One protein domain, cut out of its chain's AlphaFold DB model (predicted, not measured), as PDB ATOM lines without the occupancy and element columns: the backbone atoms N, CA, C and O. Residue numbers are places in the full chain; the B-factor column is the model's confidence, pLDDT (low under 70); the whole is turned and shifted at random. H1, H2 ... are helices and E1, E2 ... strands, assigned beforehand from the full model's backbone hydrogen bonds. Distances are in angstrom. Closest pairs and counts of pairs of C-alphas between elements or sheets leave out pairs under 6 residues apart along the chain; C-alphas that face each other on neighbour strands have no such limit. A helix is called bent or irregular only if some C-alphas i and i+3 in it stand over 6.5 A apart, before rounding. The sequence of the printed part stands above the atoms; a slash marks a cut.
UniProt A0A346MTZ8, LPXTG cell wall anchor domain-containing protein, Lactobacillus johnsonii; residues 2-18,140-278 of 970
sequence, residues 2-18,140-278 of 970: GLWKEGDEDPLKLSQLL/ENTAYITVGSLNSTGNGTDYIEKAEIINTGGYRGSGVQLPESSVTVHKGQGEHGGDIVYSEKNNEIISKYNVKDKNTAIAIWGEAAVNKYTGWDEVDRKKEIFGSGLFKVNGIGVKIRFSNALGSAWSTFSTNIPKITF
ATOM      1  N   GLY A   2      12.311  14.779 -15.801       52.12
ATOM      2  CA  GLY A   2      10.855  14.551 -15.911       52.12
ATOM      3  C   GLY A   2      10.461  13.222 -16.578       52.12
ATOM      4  O   GLY A   2       9.295  13.023 -16.894       52.12
ATOM      5  N   LEU A   3      11.439  12.337 -16.803       58.72
ATOM      6  CA  LEU A   3      11.280  11.004 -17.400       58.72
ATOM      7  C   LEU A   3      11.218   9.888 -16.337       58.72
ATOM      8  O   LEU A   3      10.794   8.783 -16.640       58.72
ATOM      9  N   TRP A   4      11.620  10.214 -15.106       66.56
ATOM     10  CA  TRP A   4      11.499   9.400 -13.896       66.56
ATOM     11  C   TRP A   4      10.402  10.010 -13.024       66.56
ATOM     12  O   TRP A   4      10.305  11.244 -12.949       66.56
ATOM     13  N   LYS A   5       9.582   9.170 -12.402       69.62
ATOM     14  CA  LYS A   5       8.391   9.547 -11.637       69.62
ATOM     15  C   LYS A   5       8.456   8.989 -10.221       69.62
ATOM     16  O   LYS A   5       9.144   8.014  -9.936       69.62
ATOM     17  N   GLU A   6       7.682   9.603  -9.339       56.69
ATOM     18  CA  GLU A   6       7.408   9.063  -8.011       56.69
ATOM     19  C   GLU A   6       6.749   7.676  -8.151       56.69
ATOM     20  O   GLU A   6       5.704   7.546  -8.788       56.69
ATOM     21  N   GLY A   7       7.413   6.640  -7.625       65.25
ATOM     22  CA  GLY A   7       7.016   5.233  -7.766       65.25
ATOM     23  C   GLY A   7       7.842   4.390  -8.754       65.25
ATOM     24  O   GLY A   7       7.679   3.173  -8.758       65.25
ATOM     25  N   ASP A   8       8.741   4.979  -9.554       77.12
ATOM     26  CA  ASP A   8       9.702   4.200 -10.357       77.12
ATOM     27  C   ASP A   8      10.781   3.547  -9.456       77.12
ATOM     28  O   ASP A   8      11.215   4.133  -8.461       77.12
ATOM     29  N   GLU A   9      11.256   2.342  -9.808       76.25
ATOM     30  CA  GLU A   9      12.329   1.666  -9.055       76.25
ATOM     31  C   GLU A   9      13.645   2.475  -9.106       76.25
ATOM     32  O   GLU A   9      14.085   2.912 -10.171       76.25
ATOM     33  N   ASP A  10      14.293   2.654  -7.950       76.75
ATOM     34  CA  ASP A  10      15.587   3.336  -7.818       76.75
ATOM     35  C   ASP A  10      16.739   2.412  -8.269       76.75
ATOM     36  O   ASP A  10      16.988   1.397  -7.606       76.75
ATOM     37  N   PRO A  11      17.494   2.751  -9.338       72.38
ATOM     38  CA  PRO A  11      18.599   1.928  -9.831       72.38
ATOM     39  C   PRO A  11      19.700   1.647  -8.803       72.38
ATOM     40  O   PRO A  11      20.422   0.661  -8.948       72.38
ATOM     41  N   LEU A  12      19.849   2.486  -7.770       71.69
ATOM     42  CA  LEU A  12      20.842   2.297  -6.706       71.69
ATOM     43  C   LEU A  12      20.418   1.244  -5.668       71.69
ATOM     44  O   LEU A  12      21.257   0.804  -4.885       71.69
ATOM     45  N   LYS A  13      19.147   0.819  -5.677       78.94
ATOM     46  CA  LYS A  13      18.586  -0.217  -4.788       78.94
ATOM     47  C   LYS A  13      18.432  -1.586  -5.469       78.94
ATOM     48  O   LYS A  13      17.994  -2.538  -4.828       78.94
ATOM     49  N   LEU A  14      18.783  -1.707  -6.754       83.81
ATOM     50  CA  LEU A  14      18.642  -2.950  -7.520       83.81
ATOM     51  C   LEU A  14      19.774  -3.945  -7.211       83.81
ATOM     52  O   LEU A  14      20.956  -3.632  -7.356       83.81
ATOM     53  N   SER A  15      19.411  -5.175  -6.840       84.75
ATOM     54  CA  SER A  15      20.366  -6.246  -6.530       84.75
ATOM     55  C   SER A  15      20.755  -7.037  -7.784       84.75
ATOM     56  O   SER A  15      20.066  -7.974  -8.184       84.75
ATOM     57  N   GLN A  16      21.861  -6.658  -8.430       92.31
ATOM     58  CA  GLN A  16      22.395  -7.392  -9.581       92.31
ATOM     59  C   GLN A  16      23.266  -8.575  -9.127       92.31
ATOM     60  O   GLN A  16      24.430  -8.398  -8.769       92.31
ATOM     61  N   LEU A  17      22.718  -9.790  -9.202       95.19
ATOM     62  CA  LEU A  17      23.443 -11.046  -8.982       95.19
ATOM     63  C   LEU A  17      23.862 -11.737 -10.284       95.19
ATOM     64  O   LEU A  17      24.737 -12.602 -10.239       95.19
ATOM     65  N   LEU A  18      23.260 -11.394 -11.429       96.19
ATOM     66  CA  LEU A  18      23.710 -11.856 -12.744       96.19
ATOM     67  C   LEU A  18      24.803 -10.918 -13.257       96.19
ATOM     68  O   LEU A  18      24.552  -9.748 -13.533       96.19
ATOM     69  N   GLU A 140      13.660 -14.030  -8.813       92.00
ATOM     70  CA  GLU A 140      12.996 -12.722  -8.833       92.00
ATOM     71  C   GLU A 140      13.856 -11.622  -8.191       92.00
ATOM     72  O   GLU A 140      14.547 -11.849  -7.202       92.00
ATOM     73  N   ASN A 141      13.822 -10.413  -8.756       88.81
ATOM     74  CA  ASN A 141      14.590  -9.241  -8.304       88.81
ATOM     75  C   ASN A 141      16.133  -9.360  -8.354       88.81
ATOM     76  O   ASN A 141      16.795  -8.370  -8.038       88.81
ATOM     77  N   THR A 142      16.709 -10.497  -8.779       93.12
ATOM     78  CA  THR A 142      18.169 -10.755  -8.734       93.12
ATOM     79  C   THR A 142      18.942 -10.525 -10.035       93.12
ATOM     80  O   THR A 142      20.172 -10.582 -10.026       93.12
ATOM     81  N   ALA A 143      18.271 -10.335 -11.171       95.38
ATOM     82  CA  ALA A 143      18.931 -10.266 -12.470       95.38
ATOM     83  C   ALA A 143      18.348  -9.153 -13.346       95.38
ATOM     84  O   ALA A 143      17.130  -9.012 -13.476       95.38
ATOM     85  N   TYR A 144      19.238  -8.376 -13.965       95.38
ATOM     86  CA  TYR A 144      18.879  -7.255 -14.834       95.38
ATOM     87  C   TYR A 144      19.724  -7.263 -16.112       95.38
ATOM     88  O   TYR A 144      20.921  -7.552 -16.074       95.38
ATOM     89  N   ILE A 145      19.106  -6.924 -17.241       95.75
ATOM     90  CA  ILE A 145      19.739  -6.815 -18.557       95.75
ATOM     91  C   ILE A 145      19.520  -5.407 -19.100       95.75
ATOM     92  O   ILE A 145      18.397  -4.993 -19.385       95.75
ATOM     93  N   THR A 146      20.617  -4.681 -19.268       93.88
ATOM     94  CA  THR A 146      20.668  -3.381 -19.932       93.88
ATOM     95  C   THR A 146      20.768  -3.602 -21.435       93.88
ATOM     96  O   THR A 146      21.650  -4.333 -21.887       93.88
ATOM     97  N   VAL A 147      19.902  -2.954 -22.212       95.00
ATOM     98  CA  VAL A 147      19.910  -2.950 -23.683       95.00
ATOM     99  C   VAL A 147      20.288  -1.554 -24.175       95.00
ATOM    100  O   VAL A 147      19.537  -0.603 -23.969       95.00
ATOM    101  N   GLY A 148      21.479  -1.418 -24.760       90.88
ATOM    102  CA  GLY A 148      22.041  -0.140 -25.218       90.88
ATOM    103  C   GLY A 148      21.898   0.074 -26.727       90.88
ATOM    104  O   GLY A 148      21.472  -0.831 -27.446       90.88
ATOM    105  N   SER A 149      22.315   1.250 -27.211       90.56
ATOM    106  CA  SER A 149      22.195   1.663 -28.623       90.56
ATOM    107  C   SER A 149      20.737   1.667 -29.119       90.56
ATOM    108  O   SER A 149      20.445   1.266 -30.240       90.56
ATOM    109  N   LEU A 150      19.778   2.102 -28.290       94.75
ATOM    110  CA  LEU A 150      18.375   2.241 -28.710       94.75
ATOM    111  C   LEU A 150      18.146   3.592 -29.402       94.75
ATOM    112  O   LEU A 150      17.473   4.499 -28.897       94.75
ATOM    113  N   ASN A 151      18.770   3.726 -30.571       93.50
ATOM    114  CA  ASN A 151      18.744   4.915 -31.409       93.50
ATOM    115  C   ASN A 151      17.339   5.174 -31.985       93.50
ATOM    116  O   ASN A 151      16.593   4.261 -32.340       93.50
ATOM    117  N   SER A 152      16.959   6.445 -32.087       94.62
ATOM    118  CA  SER A 152      15.639   6.868 -32.547       94.62
ATOM    119  C   SER A 152      15.689   8.260 -33.167       94.62
ATOM    120  O   SER A 152      16.248   9.193 -32.583       94.62
ATOM    121  N   THR A 153      15.025   8.434 -34.312       92.62
ATOM    122  CA  THR A 153      14.659   9.753 -34.862       92.62
ATOM    123  C   THR A 153      13.293  10.261 -34.390       92.62
ATOM    124  O   THR A 153      12.883  11.355 -34.782       92.62
ATOM    125  N   GLY A 154      12.630   9.528 -33.492       85.69
ATOM    126  CA  GLY A 154      11.352   9.880 -32.872       85.69
ATOM    127  C   GLY A 154      10.139   9.163 -33.475       85.69
ATOM    128  O   GLY A 154      10.191   8.624 -34.584       85.69
ATOM    129  N   ASN A 155       9.036   9.164 -32.723       79.12
ATOM    130  CA  ASN A 155       7.763   8.538 -33.088       79.12
ATOM    131  C   ASN A 155       7.288   8.959 -34.493       79.12
ATOM    132  O   ASN A 155       7.293  10.139 -34.841       79.12
ATOM    133  N   GLY A 156       6.847   7.980 -35.288       72.88
ATOM    134  CA  GLY A 156       6.420   8.184 -36.679       72.88
ATOM    135  C   GLY A 156       7.537   8.087 -37.729       72.88
ATOM    136  O   GLY A 156       7.289   8.404 -38.890       72.88
ATOM    137  N   THR A 157       8.744   7.648 -37.355       81.06
ATOM    138  CA  THR A 157       9.865   7.402 -38.284       81.06
ATOM    139  C   THR A 157      10.216   5.912 -38.395       81.06
ATOM    140  O   THR A 157       9.956   5.141 -37.475       81.06
ATOM    141  N   ASP A 158      10.835   5.500 -39.512       81.94
ATOM    142  CA  ASP A 158      11.304   4.114 -39.707       81.94
ATOM    143  C   ASP A 158      12.543   3.763 -38.850       81.94
ATOM    144  O   ASP A 158      12.855   2.589 -38.639       81.94
ATOM    145  N   TYR A 159      13.271   4.767 -38.351       89.88
ATOM    146  CA  TYR A 159      14.441   4.579 -37.494       89.88
ATOM    147  C   TYR A 159      14.072   4.840 -36.033       89.88
ATOM    148  O   TYR A 159      14.267   5.925 -35.487       89.88
ATOM    149  N   ILE A 160      13.491   3.806 -35.431       94.44
ATOM    150  CA  ILE A 160      13.291   3.659 -33.990       94.44
ATOM    151  C   ILE A 160      13.745   2.240 -33.659       94.44
ATOM    152  O   ILE A 160      13.100   1.278 -34.087       94.44
ATOM    153  N   GLU A 161      14.854   2.103 -32.945       95.50
ATOM    154  CA  GLU A 161      15.335   0.813 -32.459       95.50
ATOM    155  C   GLU A 161      14.631   0.449 -31.152       95.50
ATOM    156  O   GLU A 161      14.451   1.287 -30.264       95.50
ATOM    157  N   LYS A 162      14.169  -0.801 -31.069       96.31
ATOM    158  CA  LYS A 162      13.339  -1.299 -29.972       96.31
ATOM    159  C   LYS A 162      13.867  -2.619 -29.437       96.31
ATOM    160  O   LYS A 162      14.369  -3.446 -30.202       96.31
ATOM    161  N   ALA A 163      13.658  -2.842 -28.145       98.00
ATOM    162  CA  ALA A 163      13.808  -4.144 -27.506       98.00
ATOM    163  C   ALA A 163      12.522  -4.506 -26.741       98.00
ATOM    164  O   ALA A 163      11.980  -3.668 -26.029       98.00
ATOM    165  N   GLU A 164      12.029  -5.735 -26.877       98.00
ATOM    166  CA  GLU A 164      10.859  -6.290 -26.175       98.00
ATOM    167  C   GLU A 164      11.284  -7.496 -25.326       98.00
ATOM    168  O   GLU A 164      11.937  -8.395 -25.854       98.00
ATOM    169  N   ILE A 165      10.883  -7.563 -24.051       97.81
ATOM    170  CA  ILE A 165      11.065  -8.761 -23.207       97.81
ATOM    171  C   ILE A 165       9.899  -9.744 -23.397       97.81
ATOM    172  O   ILE A 165       8.737  -9.355 -23.324       97.81
ATOM    173  N   ILE A 166      10.186 -11.027 -23.630       96.38
ATOM    174  CA  ILE A 166       9.166 -12.050 -23.917       96.38
ATOM    175  C   ILE A 166       8.943 -12.955 -22.698       96.38
ATOM    176  O   ILE A 166       9.828 -13.709 -22.296       96.38
ATOM    177  N   ASN A 167       7.717 -12.934 -22.167       94.38
ATOM    178  CA  ASN A 167       7.333 -13.556 -20.890       94.38
ATOM    179  C   ASN A 167       6.644 -14.934 -21.018       94.38
ATOM    180  O   ASN A 167       5.946 -15.390 -20.108       94.38
ATOM    181  N   THR A 168       6.807 -15.613 -22.154       89.81
ATOM    182  CA  THR A 168       6.166 -16.908 -22.445       89.81
ATOM    183  C   THR A 168       7.097 -18.091 -22.164       89.81
ATOM    184  O   THR A 168       8.311 -17.981 -22.306       89.81
ATOM    185  N   GLY A 169       6.545 -19.252 -21.785       86.56
ATOM    186  CA  GLY A 169       7.295 -20.520 -21.729       86.56
ATOM    187  C   GLY A 169       8.436 -20.584 -20.700       86.56
ATOM    188  O   GLY A 169       9.526 -21.034 -21.039       86.56
ATOM    189  N   GLY A 170       8.204 -20.115 -19.468       90.31
ATOM    190  CA  GLY A 170       9.178 -20.179 -18.361       90.31
ATOM    191  C   GLY A 170      10.121 -18.973 -18.236       90.31
ATOM    192  O   GLY A 170      10.962 -18.950 -17.341       90.31
ATOM    193  N   TYR A 171       9.975 -17.974 -19.105       95.94
ATOM    194  CA  TYR A 171      10.696 -16.700 -19.049       95.94
ATOM    195  C   TYR A 171       9.819 -15.642 -18.383       95.94
ATOM    196  O   TYR A 171       8.593 -15.656 -18.547       95.94
ATOM    197  N   ARG A 172      10.438 -14.716 -17.652       94.44
ATOM    198  CA  ARG A 172       9.777 -13.573 -17.020       94.44
ATOM    199  C   ARG A 172      10.676 -12.347 -17.081       94.44
ATOM    200  O   ARG A 172      11.898 -12.445 -16.977       94.44
ATOM    201  N   GLY A 173      10.058 -11.180 -17.156       93.94
ATOM    202  CA  GLY A 173      10.735  -9.914 -16.985       93.94
ATOM    203  C   GLY A 173       9.841  -8.714 -17.249       93.94
ATOM    204  O   GLY A 173       8.712  -8.833 -17.728       93.94
ATOM    205  N   SER A 174      10.353  -7.543 -16.904       94.56
ATOM    206  CA  SER A 174       9.657  -6.269 -17.027       94.56
ATOM    207  C   SER A 174      10.654  -5.138 -17.261       94.56
ATOM    208  O   SER A 174      11.800  -5.185 -16.813       94.56
ATOM    209  N   GLY A 175      10.239  -4.116 -18.004       93.38
ATOM    210  CA  GLY A 175      11.038  -2.915 -18.217       93.38
ATOM    211  C   GLY A 175      11.108  -2.071 -16.944       93.38
ATOM    212  O   GLY A 175      10.089  -1.861 -16.279       93.38
ATOM    213  N   VAL A 176      12.296  -1.566 -16.627       91.12
ATOM    214  CA  VAL A 176      12.572  -0.661 -15.504       91.12
ATOM    215  C   VAL A 176      12.996   0.694 -16.071       91.12
ATOM    216  O   VAL A 176      13.844   0.759 -16.963       91.12
ATOM    217  N   GLN A 177      12.392   1.780 -15.586       90.19
ATOM    218  CA  GLN A 177      12.657   3.115 -16.117       90.19
ATOM    219  C   GLN A 177      13.986   3.661 -15.580       90.19
ATOM    220  O   GLN A 177      14.121   3.953 -14.395       90.19
ATOM    221  N   LEU A 178      14.971   3.845 -16.464       87.94
ATOM    222  CA  LEU A 178      16.226   4.510 -16.108       87.94
ATOM    223  C   LEU A 178      16.013   6.037 -16.021       87.94
ATOM    224  O   LEU A 178      15.424   6.618 -16.939       87.94
ATOM    225  N   PRO A 179      16.507   6.716 -14.965       81.94
ATOM    226  CA  PRO A 179      16.115   8.092 -14.641       81.94
ATOM    227  C   PRO A 179      16.728   9.172 -15.545       81.94
ATOM    228  O   PRO A 179      16.232  10.304 -15.600       81.94
ATOM    229  N   GLU A 180      17.810   8.830 -16.248       86.25
ATOM    230  CA  GLU A 180      18.510   9.710 -17.193       86.25
ATOM    231  C   GLU A 180      18.382   9.255 -18.655       86.25
ATOM    232  O   GLU A 180      19.008   9.847 -19.532       86.25
ATOM    233  N   SER A 181      17.594   8.210 -18.935       91.38
ATOM    234  CA  SER A 181      17.470   7.662 -20.288       91.38
ATOM    235  C   SER A 181      16.444   8.407 -21.140       91.38
ATOM    236  O   SER A 181      15.385   8.807 -20.659       91.38
ATOM    237  N   SER A 182      16.740   8.543 -22.434       92.94
ATOM    238  CA  SER A 182      15.770   8.886 -23.483       92.94
ATOM    239  C   SER A 182      14.787   7.749 -23.779       92.94
ATOM    240  O   SER A 182      13.728   7.991 -24.355       92.94
ATOM    241  N   VAL A 183      15.141   6.520 -23.393       94.00
ATOM    242  CA  VAL A 183      14.358   5.301 -23.601       94.00
ATOM    243  C   VAL A 183      13.267   5.205 -22.537       94.00
ATOM    244  O   VAL A 183      13.540   5.253 -21.336       94.00
ATOM    245  N   THR A 184      12.028   5.032 -22.985       93.25
ATOM    246  CA  THR A 184      10.836   4.880 -22.146       93.25
ATOM    247  C   THR A 184      10.358   3.433 -22.108       93.25
ATOM    248  O   THR A 184      10.541   2.678 -23.065       93.25
ATOM    249  N   VAL A 185       9.730   3.033 -20.997       94.19
ATOM    250  CA  VAL A 185       9.119   1.701 -20.848       94.19
ATOM    251  C   VAL A 185       7.646   1.717 -21.257       94.19
ATOM    252  O   VAL A 185       6.819   2.378 -20.633       94.19
ATOM    253  N   HIS A 186       7.299   0.916 -22.264       94.38
ATOM    254  CA  HIS A 186       5.941   0.764 -22.782       94.38
ATOM    255  C   HIS A 186       5.356  -0.577 -22.319       94.38
ATOM    256  O   HIS A 186       5.567  -1.625 -22.936       94.38
ATOM    257  N   LYS A 187       4.650  -0.537 -21.181       93.25
ATOM    258  CA  LYS A 187       4.156  -1.723 -20.464       93.25
ATOM    259  C   LYS A 187       3.183  -2.560 -21.299       93.25
ATOM    260  O   LYS A 187       2.135  -2.054 -21.698       93.25
ATOM    261  N   GLY A 188       3.529  -3.822 -21.557       92.94
ATOM    262  CA  GLY A 188       2.722  -4.763 -22.350       92.94
ATOM    263  C   GLY A 188       2.460  -4.381 -23.820       92.94
ATOM    264  O   GLY A 188       1.567  -4.959 -24.431       92.94
ATOM    265  N   GLN A 189       3.175  -3.400 -24.394       94.19
ATOM    266  CA  GLN A 189       2.913  -2.879 -25.753       94.19
ATOM    267  C   GLN A 189       3.750  -3.542 -26.867       94.19
ATOM    268  O   GLN A 189       3.757  -3.059 -28.001       94.19
ATOM    269  N   GLY A 190       4.501  -4.601 -26.560       92.25
ATOM    270  CA  GLY A 190       5.307  -5.334 -27.536       92.25
ATOM    271  C   GLY A 190       4.504  -6.265 -28.461       92.25
ATOM    272  O   GLY A 190       3.327  -6.542 -28.230       92.25
ATOM    273  N   GLU A 191       5.148  -6.774 -29.520       90.81
ATOM    274  CA  GLU A 191       4.522  -7.655 -30.529       90.81
ATOM    275  C   GLU A 191       4.086  -9.019 -29.949       90.81
ATOM    276  O   GLU A 191       3.261  -9.711 -30.543       90.81
ATOM    277  N   HIS A 192       4.627  -9.395 -28.788       91.31
ATOM    278  CA  HIS A 192       4.423 -10.655 -28.067       91.31
ATOM    279  C   HIS A 192       3.727 -10.421 -26.709       91.31
ATOM    280  O   HIS A 192       3.736 -11.306 -25.851       91.31
ATOM    281  N   GLY A 193       3.142  -9.232 -26.501       91.44
ATOM    282  CA  GLY A 193       2.509  -8.814 -25.243       91.44
ATOM    283  C   GLY A 193       3.499  -8.451 -24.129       91.44
ATOM    284  O   GLY A 193       3.106  -8.353 -22.967       91.44
ATOM    285  N   GLY A 194       4.781  -8.288 -24.461       95.12
ATOM    286  CA  GLY A 194       5.839  -7.940 -23.517       95.12
ATOM    287  C   GLY A 194       5.957  -6.445 -23.227       95.12
ATOM    288  O   GLY A 194       5.392  -5.600 -23.927       95.12
ATOM    289  N   ASP A 195       6.762  -6.103 -22.220       97.81
ATOM    290  CA  ASP A 195       7.249  -4.732 -22.058       97.81
ATOM    291  C   ASP A 195       8.234  -4.419 -23.193       97.81
ATOM    292  O   ASP A 195       9.234  -5.121 -23.368       97.81
ATOM    293  N   ILE A 196       7.968  -3.355 -23.951       97.56
ATOM    294  CA  ILE A 196       8.844  -2.884 -25.029       97.56
ATOM    295  C   ILE A 196       9.485  -1.548 -24.641       97.56
ATOM    296  O   ILE A 196       8.849  -0.691 -24.030       97.56
ATOM    297  N   VAL A 197      10.766  -1.376 -24.960       96.88
ATOM    298  CA  VAL A 197      11.558  -0.187 -24.623       96.88
ATOM    299  C   VAL A 197      12.158   0.421 -25.890       96.88
ATOM    300  O   VAL A 197      12.725  -0.288 -26.723       96.88
ATOM    301  N   TYR A 198      11.979   1.731 -26.059       95.88
ATOM    302  CA  TYR A 198      12.541   2.548 -27.144       95.88
ATOM    303  C   TYR A 198      12.470   4.039 -26.769       95.88
ATOM    304  O   TYR A 198      11.795   4.396 -25.808       95.88
ATOM    305  N   SER A 199      13.151   4.928 -27.500       94.75
ATOM    306  CA  SER A 199      12.985   6.383 -27.314       94.75
ATOM    307  C   SER A 199      11.887   6.930 -28.227       94.75
ATOM    308  O   SER A 199      12.019   6.903 -29.453       94.75
ATOM    309  N   GLU A 200      10.819   7.486 -27.648       92.81
ATOM    310  CA  GLU A 200       9.751   8.185 -28.392       92.81
ATOM    311  C   GLU A 200      10.228   9.460 -29.099       92.81
ATOM    312  O   GLU A 200       9.614   9.941 -30.055       92.81
ATOM    313  N   LYS A 201      11.318  10.041 -28.600       92.44
ATOM    314  CA  LYS A 201      11.914  11.289 -29.075       92.44
ATOM    315  C   LYS A 201      13.169  11.008 -29.896       92.44
ATOM    316  O   LYS A 201      13.796   9.959 -29.766       92.44
ATOM    317  N   ASN A 202      13.572  11.990 -30.697       92.81
ATOM    318  CA  ASN A 202      14.814  11.926 -31.458       92.81
ATOM    319  C   ASN A 202      16.029  12.019 -30.514       92.81
ATOM    320  O   ASN A 202      16.400  13.120 -30.108       92.81
ATOM    321  N   ASN A 203      16.624  10.885 -30.135       93.25
ATOM    322  CA  ASN A 203      17.882  10.835 -29.375       93.25
ATOM    323  C   ASN A 203      19.114  10.808 -30.306       93.25
ATOM    324  O   ASN A 203      20.194  11.245 -29.900       93.25
ATOM    325  N   GLU A 204      18.938  10.411 -31.573       91.31
ATOM    326  CA  GLU A 204      19.977  10.396 -32.612       91.31
ATOM    327  C   GLU A 204      20.549  11.798 -32.887       91.31
ATOM    328  O   GLU A 204      21.727  11.943 -33.191       91.31
ATOM    329  N   ILE A 205      19.762  12.864 -32.713       90.50
ATOM    330  CA  ILE A 205      20.221  14.250 -32.910       90.50
ATOM    331  C   ILE A 205      21.415  14.635 -32.013       90.50
ATOM    332  O   ILE A 205      22.151  15.559 -32.359       90.50
ATOM    333  N   ILE A 206      21.637  13.915 -30.905       90.88
ATOM    334  CA  ILE A 206      22.798  14.071 -30.011       90.88
ATOM    335  C   ILE A 206      23.619  12.783 -29.818       90.88
ATOM    336  O   ILE A 206      24.493  12.753 -28.951       90.88
ATOM    337  N   SER A 207      23.413  11.748 -30.645       85.69
ATOM    338  CA  SER A 207      24.205  10.502 -30.602       85.69
ATOM    339  C   SER A 207      25.706  10.764 -30.757       85.69
ATOM    340  O   SER A 207      26.509  10.105 -30.104       85.69
ATOM    341  N   LYS A 208      26.079  11.780 -31.554       83.38
ATOM    342  CA  LYS A 208      27.463  12.094 -31.962       83.38
ATOM    343  C   LYS A 208      27.915  13.460 -31.462       83.38
ATOM    344  O   LYS A 208      27.109  14.374 -31.303       83.38
ATOM    345  N   TYR A 209      29.225  13.635 -31.297       76.94
ATOM    346  CA  TYR A 209      29.808  14.884 -30.783       76.94
ATOM    347  C   TYR A 209      29.511  16.131 -31.635       76.94
ATOM    348  O   TYR A 209      29.433  17.237 -31.104       76.94
ATOM    349  N   ASN A 210      29.361  15.979 -32.956       75.31
ATOM    350  CA  ASN A 210      29.165  17.094 -33.886       75.31
ATOM    351  C   ASN A 210      27.679  17.281 -34.248       75.31
ATOM    352  O   ASN A 210      27.231  16.920 -35.342       75.31
ATOM    353  N   VAL A 211      26.917  17.819 -33.296       73.81
ATOM    354  CA  VAL A 211      25.469  18.063 -33.398       73.81
ATOM    355  C   VAL A 211      25.169  19.104 -34.483       73.81
ATOM    356  O   VAL A 211      25.417  20.295 -34.304       73.81
ATOM    357  N   LYS A 212      24.599  18.659 -35.612       70.00
ATOM    358  CA  LYS A 212      24.303  19.522 -36.776       70.00
ATOM    359  C   LYS A 212      23.234  20.587 -36.515       70.00
ATOM    360  O   LYS A 212      23.247  21.617 -37.180       70.00
ATOM    361  N   ASP A 213      22.321  20.336 -35.580       83.12
ATOM    362  CA  ASP A 213      21.277  21.277 -35.172       83.12
ATOM    363  C   ASP A 213      21.111  21.251 -33.646       83.12
ATOM    364  O   ASP A 213      20.275  20.537 -33.084       83.12
ATOM    365  N   LYS A 214      21.953  22.035 -32.957       85.25
ATOM    366  CA  LYS A 214      21.903  22.140 -31.493       85.25
ATOM    367  C   LYS A 214      20.595  22.782 -31.013       85.25
ATOM    368  O   LYS A 214      20.149  22.479 -29.913       85.25
ATOM    369  N   ASN A 215      19.951  23.623 -31.825       88.88
ATOM    370  CA  ASN A 215      18.724  24.316 -31.429       88.88
ATOM    371  C   ASN A 215      17.541  23.343 -31.370       88.88
ATOM    372  O   ASN A 215      16.835  23.306 -30.363       88.88
ATOM    373  N   THR A 216      17.374  22.492 -32.386       88.06
ATOM    374  CA  THR A 216      16.364  21.421 -32.362       88.06
ATOM    375  C   THR A 216      16.675  20.387 -31.277       88.06
ATOM    376  O   THR A 216      15.762  19.948 -30.581       88.06
ATOM    377  N   ALA A 217      17.950  20.057 -31.033       89.06
ATOM    378  CA  ALA A 217      18.324  19.194 -29.907       89.06
ATOM    379  C   ALA A 217      17.889  19.782 -28.548       89.06
ATOM    380  O   ALA A 217      17.281  19.084 -27.732       89.06
ATOM    381  N   ILE A 218      18.147  21.077 -28.321       90.38
ATOM    382  CA  ILE A 218      17.748  21.797 -27.100       90.38
ATOM    383  C   ILE A 218      16.219  21.861 -26.978       90.38
ATOM    384  O   ILE A 218      15.701  21.703 -25.875       90.38
ATOM    385  N   ALA A 219      15.482  22.013 -28.081       89.50
ATOM    386  CA  ALA A 219      14.019  22.015 -28.068       89.50
ATOM    387  C   ALA A 219      13.400  20.651 -27.686       89.50
ATOM    388  O   ALA A 219      12.322  20.615 -27.097       89.50
ATOM    389  N   ILE A 220      14.068  19.532 -27.994       89.69
ATOM    390  CA  ILE A 220      13.561  18.172 -27.721       89.69
ATOM    391  C   ILE A 220      13.911  17.697 -26.298       89.69
ATOM    392  O   ILE A 220      13.082  17.049 -25.639       89.69
ATOM    393  N   TRP A 221      15.122  18.016 -25.825       89.69
ATOM    394  CA  TRP A 221      15.704  17.465 -24.589       89.69
ATOM    395  C   TRP A 221      16.018  18.489 -23.491       89.69
ATOM    396  O   TRP A 221      16.205  18.105 -22.337       89.69
ATOM    397  N   GLY A 222      16.058  19.781 -23.814       90.06
ATOM    398  CA  GLY A 222      16.546  20.831 -22.921       90.06
ATOM    399  C   GLY A 222      18.075  20.924 -22.896       90.06
ATOM    400  O   GLY A 222      18.796  19.947 -23.101       90.06
ATOM    401  N   GLU A 223      18.595  22.125 -22.632       86.50
ATOM    402  CA  GLU A 223      20.032  22.407 -22.749       86.50
ATOM    403  C   GLU A 223      20.909  21.565 -21.808       86.50
ATOM    404  O   GLU A 223      21.964  21.088 -22.226       86.50
ATOM    405  N   ALA A 224      20.461  21.311 -20.575       85.94
ATOM    406  CA  ALA A 224      21.198  20.481 -19.624       85.94
ATOM    407  C   ALA A 224      21.404  19.040 -20.132       85.94
ATOM    408  O   ALA A 224      22.494  18.489 -19.991       85.94
ATOM    409  N   ALA A 225      20.389  18.446 -20.771       86.69
ATOM    410  CA  ALA A 225      20.488  17.108 -21.347       86.69
ATOM    411  C   ALA A 225      21.408  17.093 -22.576       86.69
ATOM    412  O   ALA A 225      22.283  16.238 -22.671       86.69
ATOM    413  N   VAL A 226      21.274  18.078 -23.473       88.88
ATOM    414  CA  VAL A 226      22.140  18.211 -24.659       88.88
ATOM    415  C   VAL A 226      23.605  18.388 -24.264       88.88
ATOM    416  O   VAL A 226      24.465  17.695 -24.799       88.88
ATOM    417  N   ASN A 227      23.909  19.277 -23.317       86.75
ATOM    418  CA  ASN A 227      25.287  19.524 -22.888       86.75
ATOM    419  C   ASN A 227      25.903  18.307 -22.161       86.75
ATOM    420  O   ASN A 227      27.110  18.104 -22.262       86.75
ATOM    421  N   LYS A 228      25.092  17.479 -21.482       86.62
ATOM    422  CA  LYS A 228      25.541  16.256 -20.791       86.62
ATOM    423  C   LYS A 228      25.709  15.053 -21.732       86.62
ATOM    424  O   LYS A 228      26.713  14.349 -21.645       86.62
ATOM    425  N   TYR A 229      24.761  14.840 -22.645       89.50
ATOM    426  CA  TYR A 229      24.639  13.622 -23.459       89.50
ATOM    427  C   TYR A 229      24.903  13.814 -24.961       89.50
ATOM    428  O   TYR A 229      24.623  12.924 -25.757       89.50
ATOM    429  N   THR A 230      25.513  14.928 -25.371       89.94
ATOM    430  CA  THR A 230      26.126  15.022 -26.708       89.94
ATOM    431  C   THR A 230      27.265  14.003 -26.843       89.94
ATOM    432  O   THR A 230      28.214  13.999 -26.046       89.94
ATOM    433  N   GLY A 231      27.177  13.148 -27.864       87.69
ATOM    434  CA  GLY A 231      28.094  12.026 -28.059       87.69
ATOM    435  C   GLY A 231      27.778  10.833 -27.151       87.69
ATOM    436  O   GLY A 231      28.712  10.264 -26.589       87.69
ATOM    437  N   TRP A 232      26.495  10.511 -26.924       89.62
ATOM    438  CA  TRP A 232      26.106   9.390 -26.053       89.62
ATOM    439  C   TRP A 232      26.306   8.002 -26.670       89.62
ATOM    440  O   TRP A 232      26.504   7.047 -25.925       89.62
ATOM    441  N   ASP A 233      26.284   7.909 -28.000       87.81
ATOM    442  CA  ASP A 233      26.401   6.665 -28.781       87.81
ATOM    443  C   ASP A 233      27.809   6.511 -29.395       87.81
ATOM    444  O   ASP A 233      28.034   5.885 -30.429       87.81
ATOM    445  N   GLU A 234      28.780   7.178 -28.773       82.25
ATOM    446  CA  GLU A 234      30.192   7.176 -29.142       82.25
ATOM    447  C   GLU A 234      30.988   6.387 -28.080       82.25
ATOM    448  O   GLU A 234      30.439   5.808 -27.145       82.25
ATOM    449  N   VAL A 235      32.321   6.385 -28.161       67.31
ATOM    450  CA  VAL A 235      33.201   5.660 -27.213       67.31
ATOM    451  C   VAL A 235      33.098   6.076 -25.727       67.31
ATOM    452  O   VAL A 235      33.669   5.398 -24.869       67.31
ATOM    453  N   ASP A 236      32.382   7.151 -25.383       73.81
ATOM    454  CA  ASP A 236      32.221   7.642 -24.004       73.81
ATOM    455  C   ASP A 236      31.047   6.964 -23.275       73.81
ATOM    456  O   ASP A 236      29.984   7.548 -23.057       73.81
ATOM    457  N   ARG A 237      31.275   5.717 -22.841       70.19
ATOM    458  CA  ARG A 237      30.286   4.888 -22.121       70.19
ATOM    459  C   ARG A 237      29.654   5.539 -20.885       70.19
ATOM    460  O   ARG A 237      28.589   5.111 -20.462       70.19
ATOM    461  N   LYS A 238      30.233   6.605 -20.314       77.81
ATOM    462  CA  LYS A 238      29.598   7.356 -19.209       77.81
ATOM    463  C   LYS A 238      28.244   7.960 -19.601       77.81
ATOM    464  O   LYS A 238      27.462   8.328 -18.728       77.81
ATOM    465  N   LYS A 239      27.979   8.069 -20.903       86.12
ATOM    466  CA  LYS A 239      26.744   8.595 -21.484       86.12
ATOM    467  C   LYS A 239      25.788   7.514 -21.992       86.12
ATOM    468  O   LYS A 239      24.657   7.856 -22.320       86.12
ATOM    469  N   GLU A 240      26.190   6.237 -22.006       84.94
ATOM    470  CA  GLU A 240      25.408   5.133 -22.598       84.94
ATOM    471  C   GLU A 240      24.014   4.988 -21.960       84.94
ATOM    472  O   GLU A 240      23.055   4.609 -22.635       84.94
ATOM    473  N   ILE A 241      23.874   5.395 -20.688       88.62
ATOM    474  CA  ILE A 241      22.599   5.503 -19.962       88.62
ATOM    475  C   ILE A 241      21.525   6.267 -20.746       88.62
ATOM    476  O   ILE A 241      20.356   5.896 -20.676       88.62
ATOM    477  N   PHE A 242      21.902   7.291 -21.520       91.56
ATOM    478  CA  PHE A 242      20.950   8.124 -22.245       91.56
ATOM    479  C   PHE A 242      20.239   7.370 -23.374       91.56
ATOM    480  O   PHE A 242      19.104   7.703 -23.687       91.56
ATOM    481  N   GLY A 243      20.859   6.350 -23.969       92.44
ATOM    482  CA  GLY A 243      20.262   5.512 -25.018       92.44
ATOM    483  C   GLY A 243      20.030   4.063 -24.597       92.44
ATOM    484  O   GLY A 243      19.964   3.187 -25.458       92.44
ATOM    485  N   SER A 244      19.951   3.800 -23.288       92.62
ATOM    486  CA  SER A 244      19.794   2.451 -22.735       92.62
ATOM    487  C   SER A 244      18.410   2.224 -22.133       92.62
ATOM    488  O   SER A 244      17.908   3.059 -21.381       92.62
ATOM    489  N   GLY A 245      17.818   1.067 -22.416       94.06
ATOM    490  CA  GLY A 245      16.711   0.497 -21.647       94.06
ATOM    491  C   GLY A 245      17.218  -0.518 -20.619       94.06
ATOM    492  O   GLY A 245      18.328  -1.037 -20.748       94.06
ATOM    493  N   LEU A 246      16.403  -0.825 -19.610       94.44
ATOM    494  CA  LEU A 246      16.707  -1.833 -18.592       94.44
ATOM    495  C   LEU A 246      15.546  -2.823 -18.470       94.44
ATOM    496  O   LEU A 246      14.394  -2.412 -18.350       94.44
ATOM    497  N   PHE A 247      15.853  -4.118 -18.458       96.12
ATOM    498  CA  PHE A 247      14.911  -5.186 -18.142       96.12
ATOM    499  C   PHE A 247      15.310  -5.891 -16.850       96.12
ATOM    500  O   PHE A 247      16.426  -6.385 -16.726       96.12
ATOM    501  N   LYS A 248      14.373  -5.992 -15.915       94.50
ATOM    502  CA  LYS A 248      14.397  -6.906 -14.770       94.50
ATOM    503  C   LYS A 248      13.955  -8.278 -15.271       94.50
ATOM    504  O   LYS A 248      12.973  -8.341 -16.005       94.50
ATOM    505  N   VAL A 249      14.671  -9.355 -14.954       96.50
ATOM    506  CA  VAL A 249      14.457 -10.683 -15.566       96.50
ATOM    507  C   VAL A 249      14.510 -11.814 -14.540       96.50
ATOM    508  O   VAL A 249      15.295 -11.764 -13.597       96.50
ATOM    509  N   ASN A 250      13.674 -12.840 -14.721       95.25
ATOM    510  CA  ASN A 250      13.707 -14.071 -13.929       95.25
ATOM    511  C   ASN A 250      13.234 -15.298 -14.746       95.25
ATOM    512  O   ASN A 250      12.805 -15.174 -15.899       95.25
ATOM    513  N   GLY A 251      13.350 -16.495 -14.172       95.69
ATOM    514  CA  GLY A 251      13.007 -17.755 -14.830       95.69
ATOM    515  C   GLY A 251      14.175 -18.372 -15.606       95.69
ATOM    516  O   GLY A 251      15.341 -18.196 -15.254       95.69
ATOM    517  N   ILE A 252      13.875 -19.144 -16.653       95.81
ATOM    518  CA  ILE A 252      14.820 -20.100 -17.276       95.81
ATOM    519  C   ILE A 252      15.887 -19.483 -18.208       95.81
ATOM    520  O   ILE A 252      16.538 -20.198 -18.975       95.81
ATOM    521  N   GLY A 253      16.032 -18.159 -18.193       95.75
ATOM    522  CA  GLY A 253      16.905 -17.388 -19.076       95.75
ATOM    523  C   GLY A 253      16.304 -16.026 -19.417       95.75
ATOM    524  O   GLY A 253      15.355 -15.568 -18.784       95.75
ATOM    525  N   VAL A 254      16.842 -15.383 -20.448       97.31
ATOM    526  CA  VAL A 254      16.424 -14.056 -20.922       97.31
ATOM    527  C   VAL A 254      15.995 -14.174 -22.378       97.31
ATOM    528  O   VAL A 254      16.759 -14.672 -23.199       97.31
ATOM    529  N   LYS A 255      14.791 -13.704 -22.724       97.69
ATOM    530  CA  LYS A 255      14.305 -13.706 -24.109       97.69
ATOM    531  C   LYS A 255      13.912 -12.302 -24.548       97.69
ATOM    532  O   LYS A 255      12.902 -11.785 -24.084       97.69
ATOM    533  N   ILE A 256      14.716 -11.696 -25.420       98.12
ATOM    534  CA  ILE A 256      14.523 -10.319 -25.895       98.12
ATOM    535  C   ILE A 256      14.400 -10.310 -27.414       98.12
ATOM    536  O   ILE A 256      15.240 -10.875 -28.114       98.12
ATOM    537  N   ARG A 257      13.384  -9.630 -27.937       97.06
ATOM    538  CA  ARG A 257      13.243  -9.338 -29.363       97.06
ATOM    539  C   ARG A 257      13.732  -7.935 -29.669       97.06
ATOM    540  O   ARG A 257      13.218  -6.972 -29.115       97.06
ATOM    541  N   PHE A 258      14.686  -7.830 -30.584       97.56
ATOM    542  CA  PHE A 258      15.169  -6.556 -31.104       97.56
ATOM    543  C   PHE A 258      14.527  -6.291 -32.467       97.56
ATOM    544  O   PHE A 258      14.499  -7.187 -33.314       97.56
ATOM    545  N   SER A 259      14.015  -5.083 -32.697       95.44
ATOM    546  CA  SER A 259      13.330  -4.720 -33.946       95.44
ATOM    547  C   SER A 259      13.526  -3.251 -34.323       95.44
ATOM    548  O   SER A 259      13.708  -2.391 -33.460       95.44
ATOM    549  N   ASN A 260      13.508  -2.961 -35.627       93.50
ATOM    550  CA  ASN A 260      13.413  -1.607 -36.174       93.50
ATOM    551  C   ASN A 260      12.843  -1.633 -37.604       93.50
ATOM    552  O   ASN A 260      12.875  -2.654 -38.301       93.50
ATOM    553  N   ALA A 261      12.326  -0.496 -38.071       91.06
ATOM    554  CA  ALA A 261      11.757  -0.393 -39.410       91.06
ATOM    555  C   ALA A 261      12.784  -0.022 -40.501       91.06
ATOM    556  O   ALA A 261      12.436  -0.106 -41.677       91.06
ATOM    557  N   LEU A 262      14.064   0.232 -40.197       88.94
ATOM    558  CA  LEU A 262      15.122   0.227 -41.226       88.94
ATOM    559  C   LEU A 262      15.425  -1.194 -41.732       88.94
ATOM    560  O   LEU A 262      15.728  -1.395 -42.908       88.94
ATOM    561  N   GLY A 263      15.289  -2.189 -40.859       91.81
ATOM    562  CA  GLY A 263      15.588  -3.590 -41.115       91.81
ATOM    563  C   GLY A 263      17.028  -4.002 -40.781       91.81
ATOM    564  O   GLY A 263      17.552  -4.932 -41.403       91.81
ATOM    565  N   SER A 264      17.722  -3.268 -39.903       92.56
ATOM    566  CA  SER A 264      19.108  -3.536 -39.468       92.56
ATOM    567  C   SER A 264      19.484  -2.716 -38.236       92.56
ATOM    568  O   SER A 264      19.271  -1.509 -38.274       92.56
ATOM    569  N   ALA A 265      20.124  -3.328 -37.237       92.81
ATOM    570  CA  ALA A 265      20.578  -2.679 -35.998       92.81
ATOM    571  C   ALA A 265      21.826  -3.363 -35.416       92.81
ATOM    572  O   ALA A 265      22.093  -4.526 -35.743       92.81
ATOM    573  N   TRP A 266      22.520  -2.689 -34.488       93.56
ATOM    574  CA  TRP A 266      23.455  -3.333 -33.558       93.56
ATOM    575  C   TRP A 266      22.767  -3.591 -32.212       93.56
ATOM    576  O   TRP A 266      22.698  -2.734 -31.340       93.56
ATOM    577  N   SER A 267      22.270  -4.808 -32.024       95.12
ATOM    578  CA  SER A 267      21.626  -5.226 -30.782       95.12
ATOM    579  C   SER A 267      22.673  -5.522 -29.708       95.12
ATOM    580  O   SER A 267      23.332  -6.567 -29.732       95.12
ATOM    581  N   THR A 268      22.826  -4.595 -28.760       92.12
ATOM    582  CA  THR A 268      23.716  -4.743 -27.600       92.12
ATOM    583  C   THR A 268      22.941  -5.120 -26.339       92.12
ATOM    584  O   THR A 268      21.794  -4.715 -26.145       92.12
ATOM    585  N   PHE A 269      23.575  -5.896 -25.462       94.25
ATOM    586  CA  PHE A 269      23.053  -6.213 -24.135       94.25
ATOM    587  C   PHE A 269      24.203  -6.396 -23.138       94.25
ATOM    588  O   PHE A 269      25.296  -6.822 -23.512       94.25
ATOM    589  N   SER A 270      23.971  -6.086 -21.863       91.50
ATOM    590  CA  SER A 270      24.904  -6.378 -20.768       91.50
ATOM    591  C   SER A 270      24.177  -6.477 -19.424       91.50
ATOM    592  O   SER A 270      22.992  -6.175 -19.331       91.50
ATOM    593  N   THR A 271      24.891  -6.860 -18.366       93.00
ATOM    594  CA  THR A 271      24.404  -6.796 -16.974       93.00
ATOM    595  C   THR A 271      24.869  -5.539 -16.230       93.00
ATOM    596  O   THR A 271      24.615  -5.399 -15.034       93.00
ATOM    597  N   ASN A 272      25.581  -4.622 -16.894       87.06
ATOM    598  CA  ASN A 272      25.990  -3.360 -16.286       87.06
ATOM    599  C   ASN A 272      24.772  -2.434 -16.189       87.06
ATOM    600  O   ASN A 272      24.349  -1.878 -17.200       87.06
ATOM    601  N   ILE A 273      24.203  -2.274 -14.991       86.75
ATOM    602  CA  ILE A 273      23.147  -1.282 -14.742       86.75
ATOM    603  C   ILE A 273      23.810   0.107 -14.773       86.75
ATOM    604  O   ILE A 273      24.666   0.373 -13.920       86.75
ATOM    605  N   PRO A 274      23.476   1.000 -15.727       77.69
ATOM    606  CA  PRO A 274      24.138   2.294 -15.820       77.69
ATOM    607  C   PRO A 274      23.804   3.154 -14.597       77.69
ATOM    608  O   PRO A 274      22.635   3.373 -14.274       77.69
ATOM    609  N   LYS A 275      24.836   3.634 -13.898       70.00
ATOM    610  CA  LYS A 275      24.668   4.438 -12.681       70.00
ATOM    611  C   LYS A 275      24.206   5.857 -13.005       70.00
ATOM    612  O   LYS A 275      24.583   6.419 -14.029       70.00
ATOM    613  N   ILE A 276      23.446   6.446 -12.083       64.75
ATOM    614  CA  ILE A 276      23.069   7.863 -12.122       64.75
ATOM    615  C   ILE A 276      24.342   8.718 -12.026       64.75
ATOM    616  O   ILE A 276      25.238   8.433 -11.234       64.75
ATOM    617  N   THR A 277      24.420   9.766 -12.843       58.53
ATOM    618  CA  THR A 277      25.599  10.631 -13.027       58.53
ATOM    619  C   THR A 277      25.328  12.084 -12.618       58.53
ATOM    620  O   THR A 277      25.884  13.020 -13.193       58.53
ATOM    621  N   PHE A 278      24.419  12.295 -11.665       50.59
ATOM    622  CA  PHE A 278      24.235  13.571 -10.973       50.59
ATOM    623  C   PHE A 278      24.792  13.453  -9.554       50.59
ATOM    624  O   PHE A 278      24.175  12.829  -8.694       50.59
TER     625      PHE A 278
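What this domain is: This is residues 2 to 18 and 140 to 278 of the 970 residues of the protein "LPXTG cell wall anchor domain-containing protein" of Lactobacillus johnsonii (UniProt A0A346MTZ8). Two small antiparallel sheets make the core, partly face to face and coming close where E3 passes E4, while three short helices gather at one end of the longest axis. H3 lies between H2 and the sheets, H1 and H2 lie farther out, and E8 lies past one edge of the larger sheet, near the end of E7. The printed part has 156 residues, with named elements in the order E1 E2 E3 E4 E5 H1 H2 H3 E6 E7 E8; the larger sheet runs E4, E5, E2, E7 and the smaller one E1, E6, E3. The class is mixed, helices and strands, with 63 residues, under half, in named elements. The whole is compact, with a radius of gyration of the C-alphas of 15.1 A and spans of 47 by 35 by 29 A.

How they stand to each other: Start at the larger sheet with E4, residues 184 to 186, and E5, residues 196 to 198, a hairpin in which N 186 and O 196 are 2.8 A apart, within hydrogen-bond range. Next is E2, residues 162 to 165, antiparallel to E5 at 156 degrees, with N 197 and O 163 at 2.8 A. Then look for E7, residues 254 to 259, an edge strand antiparallel to E2 at 154 degrees, with N 164 and O 257 at 2.8 A. The second sheet, strongly twisted, has E6, residues 245 to 251, as its inner strand. E1, residues 140 to 147, is antiparallel to E6 at 141 degrees, with N 145 and O 247 at 2.8 A. E3, residues 171 to 176, is the other edge strand, antiparallel to E6 at 152 degrees, with N 176 and O 246 at 2.8 A. Between the sheets, the closest C-alphas of E3 and E4 are those of Gly 175 and Val 185, 5.6 A apart, and those of E5 and E6 are Val 197 and Gly 245, 6.0 A apart. E1 and E7 are near each other. E8, residues 264 to 267, pairs with no named strand; its closest C-alpha to E7 is that of Ser 267, 6.6 A from that of Phe 258. H1, residues 214 to 221, touches H2, residues 223 to 229, about perpendicular at 90 degrees, with the C-alphas of Ile 218 and Val 226 closest at 6.2 A. H2 and H3, residues 237 to 243, only just touch, with 3 pairs of C-alphas within 8 A, the closest being Tyr 229 and Lys 239 at 5.8 A. Every O i to N i+4 pair is within hydrogen-bond range in H1 and H2; in H3 it is 0 of 3, beside 3 of 4 O i to N i+3 pairs.

Where its parts are: Find C-alpha 140 at (12.996, -12.722, -8.833), where E1 begins; it bends by 54 degrees at residue 143 and ends 19.1 A away at C-alpha 147. E6 is 19.8 A long, E3 16.5 A and E7 16.3 A. H3 begins at C-alpha 237, (30.286, 4.888, -22.121), and is irregular, with C-alphas 238 and 241 7.3 A apart. E8 ends at C-alpha 267, (21.626, -5.226, -30.782).

The domain as a whole: The two C-alphas farthest apart are those of Gly 170 and Asn 215, 47.3 A. Residues 19 to 139 are not printed, and C-alphas 18 and 140 are 11.4 A apart across this cut. The links E1 to E2 and E5 to H1 are long, with 14 and 15 residues. The mean pLDDT of the printed part is 87.9; look for values under 70 at residues 2 to 7, residue 235 and residues 276 to 278.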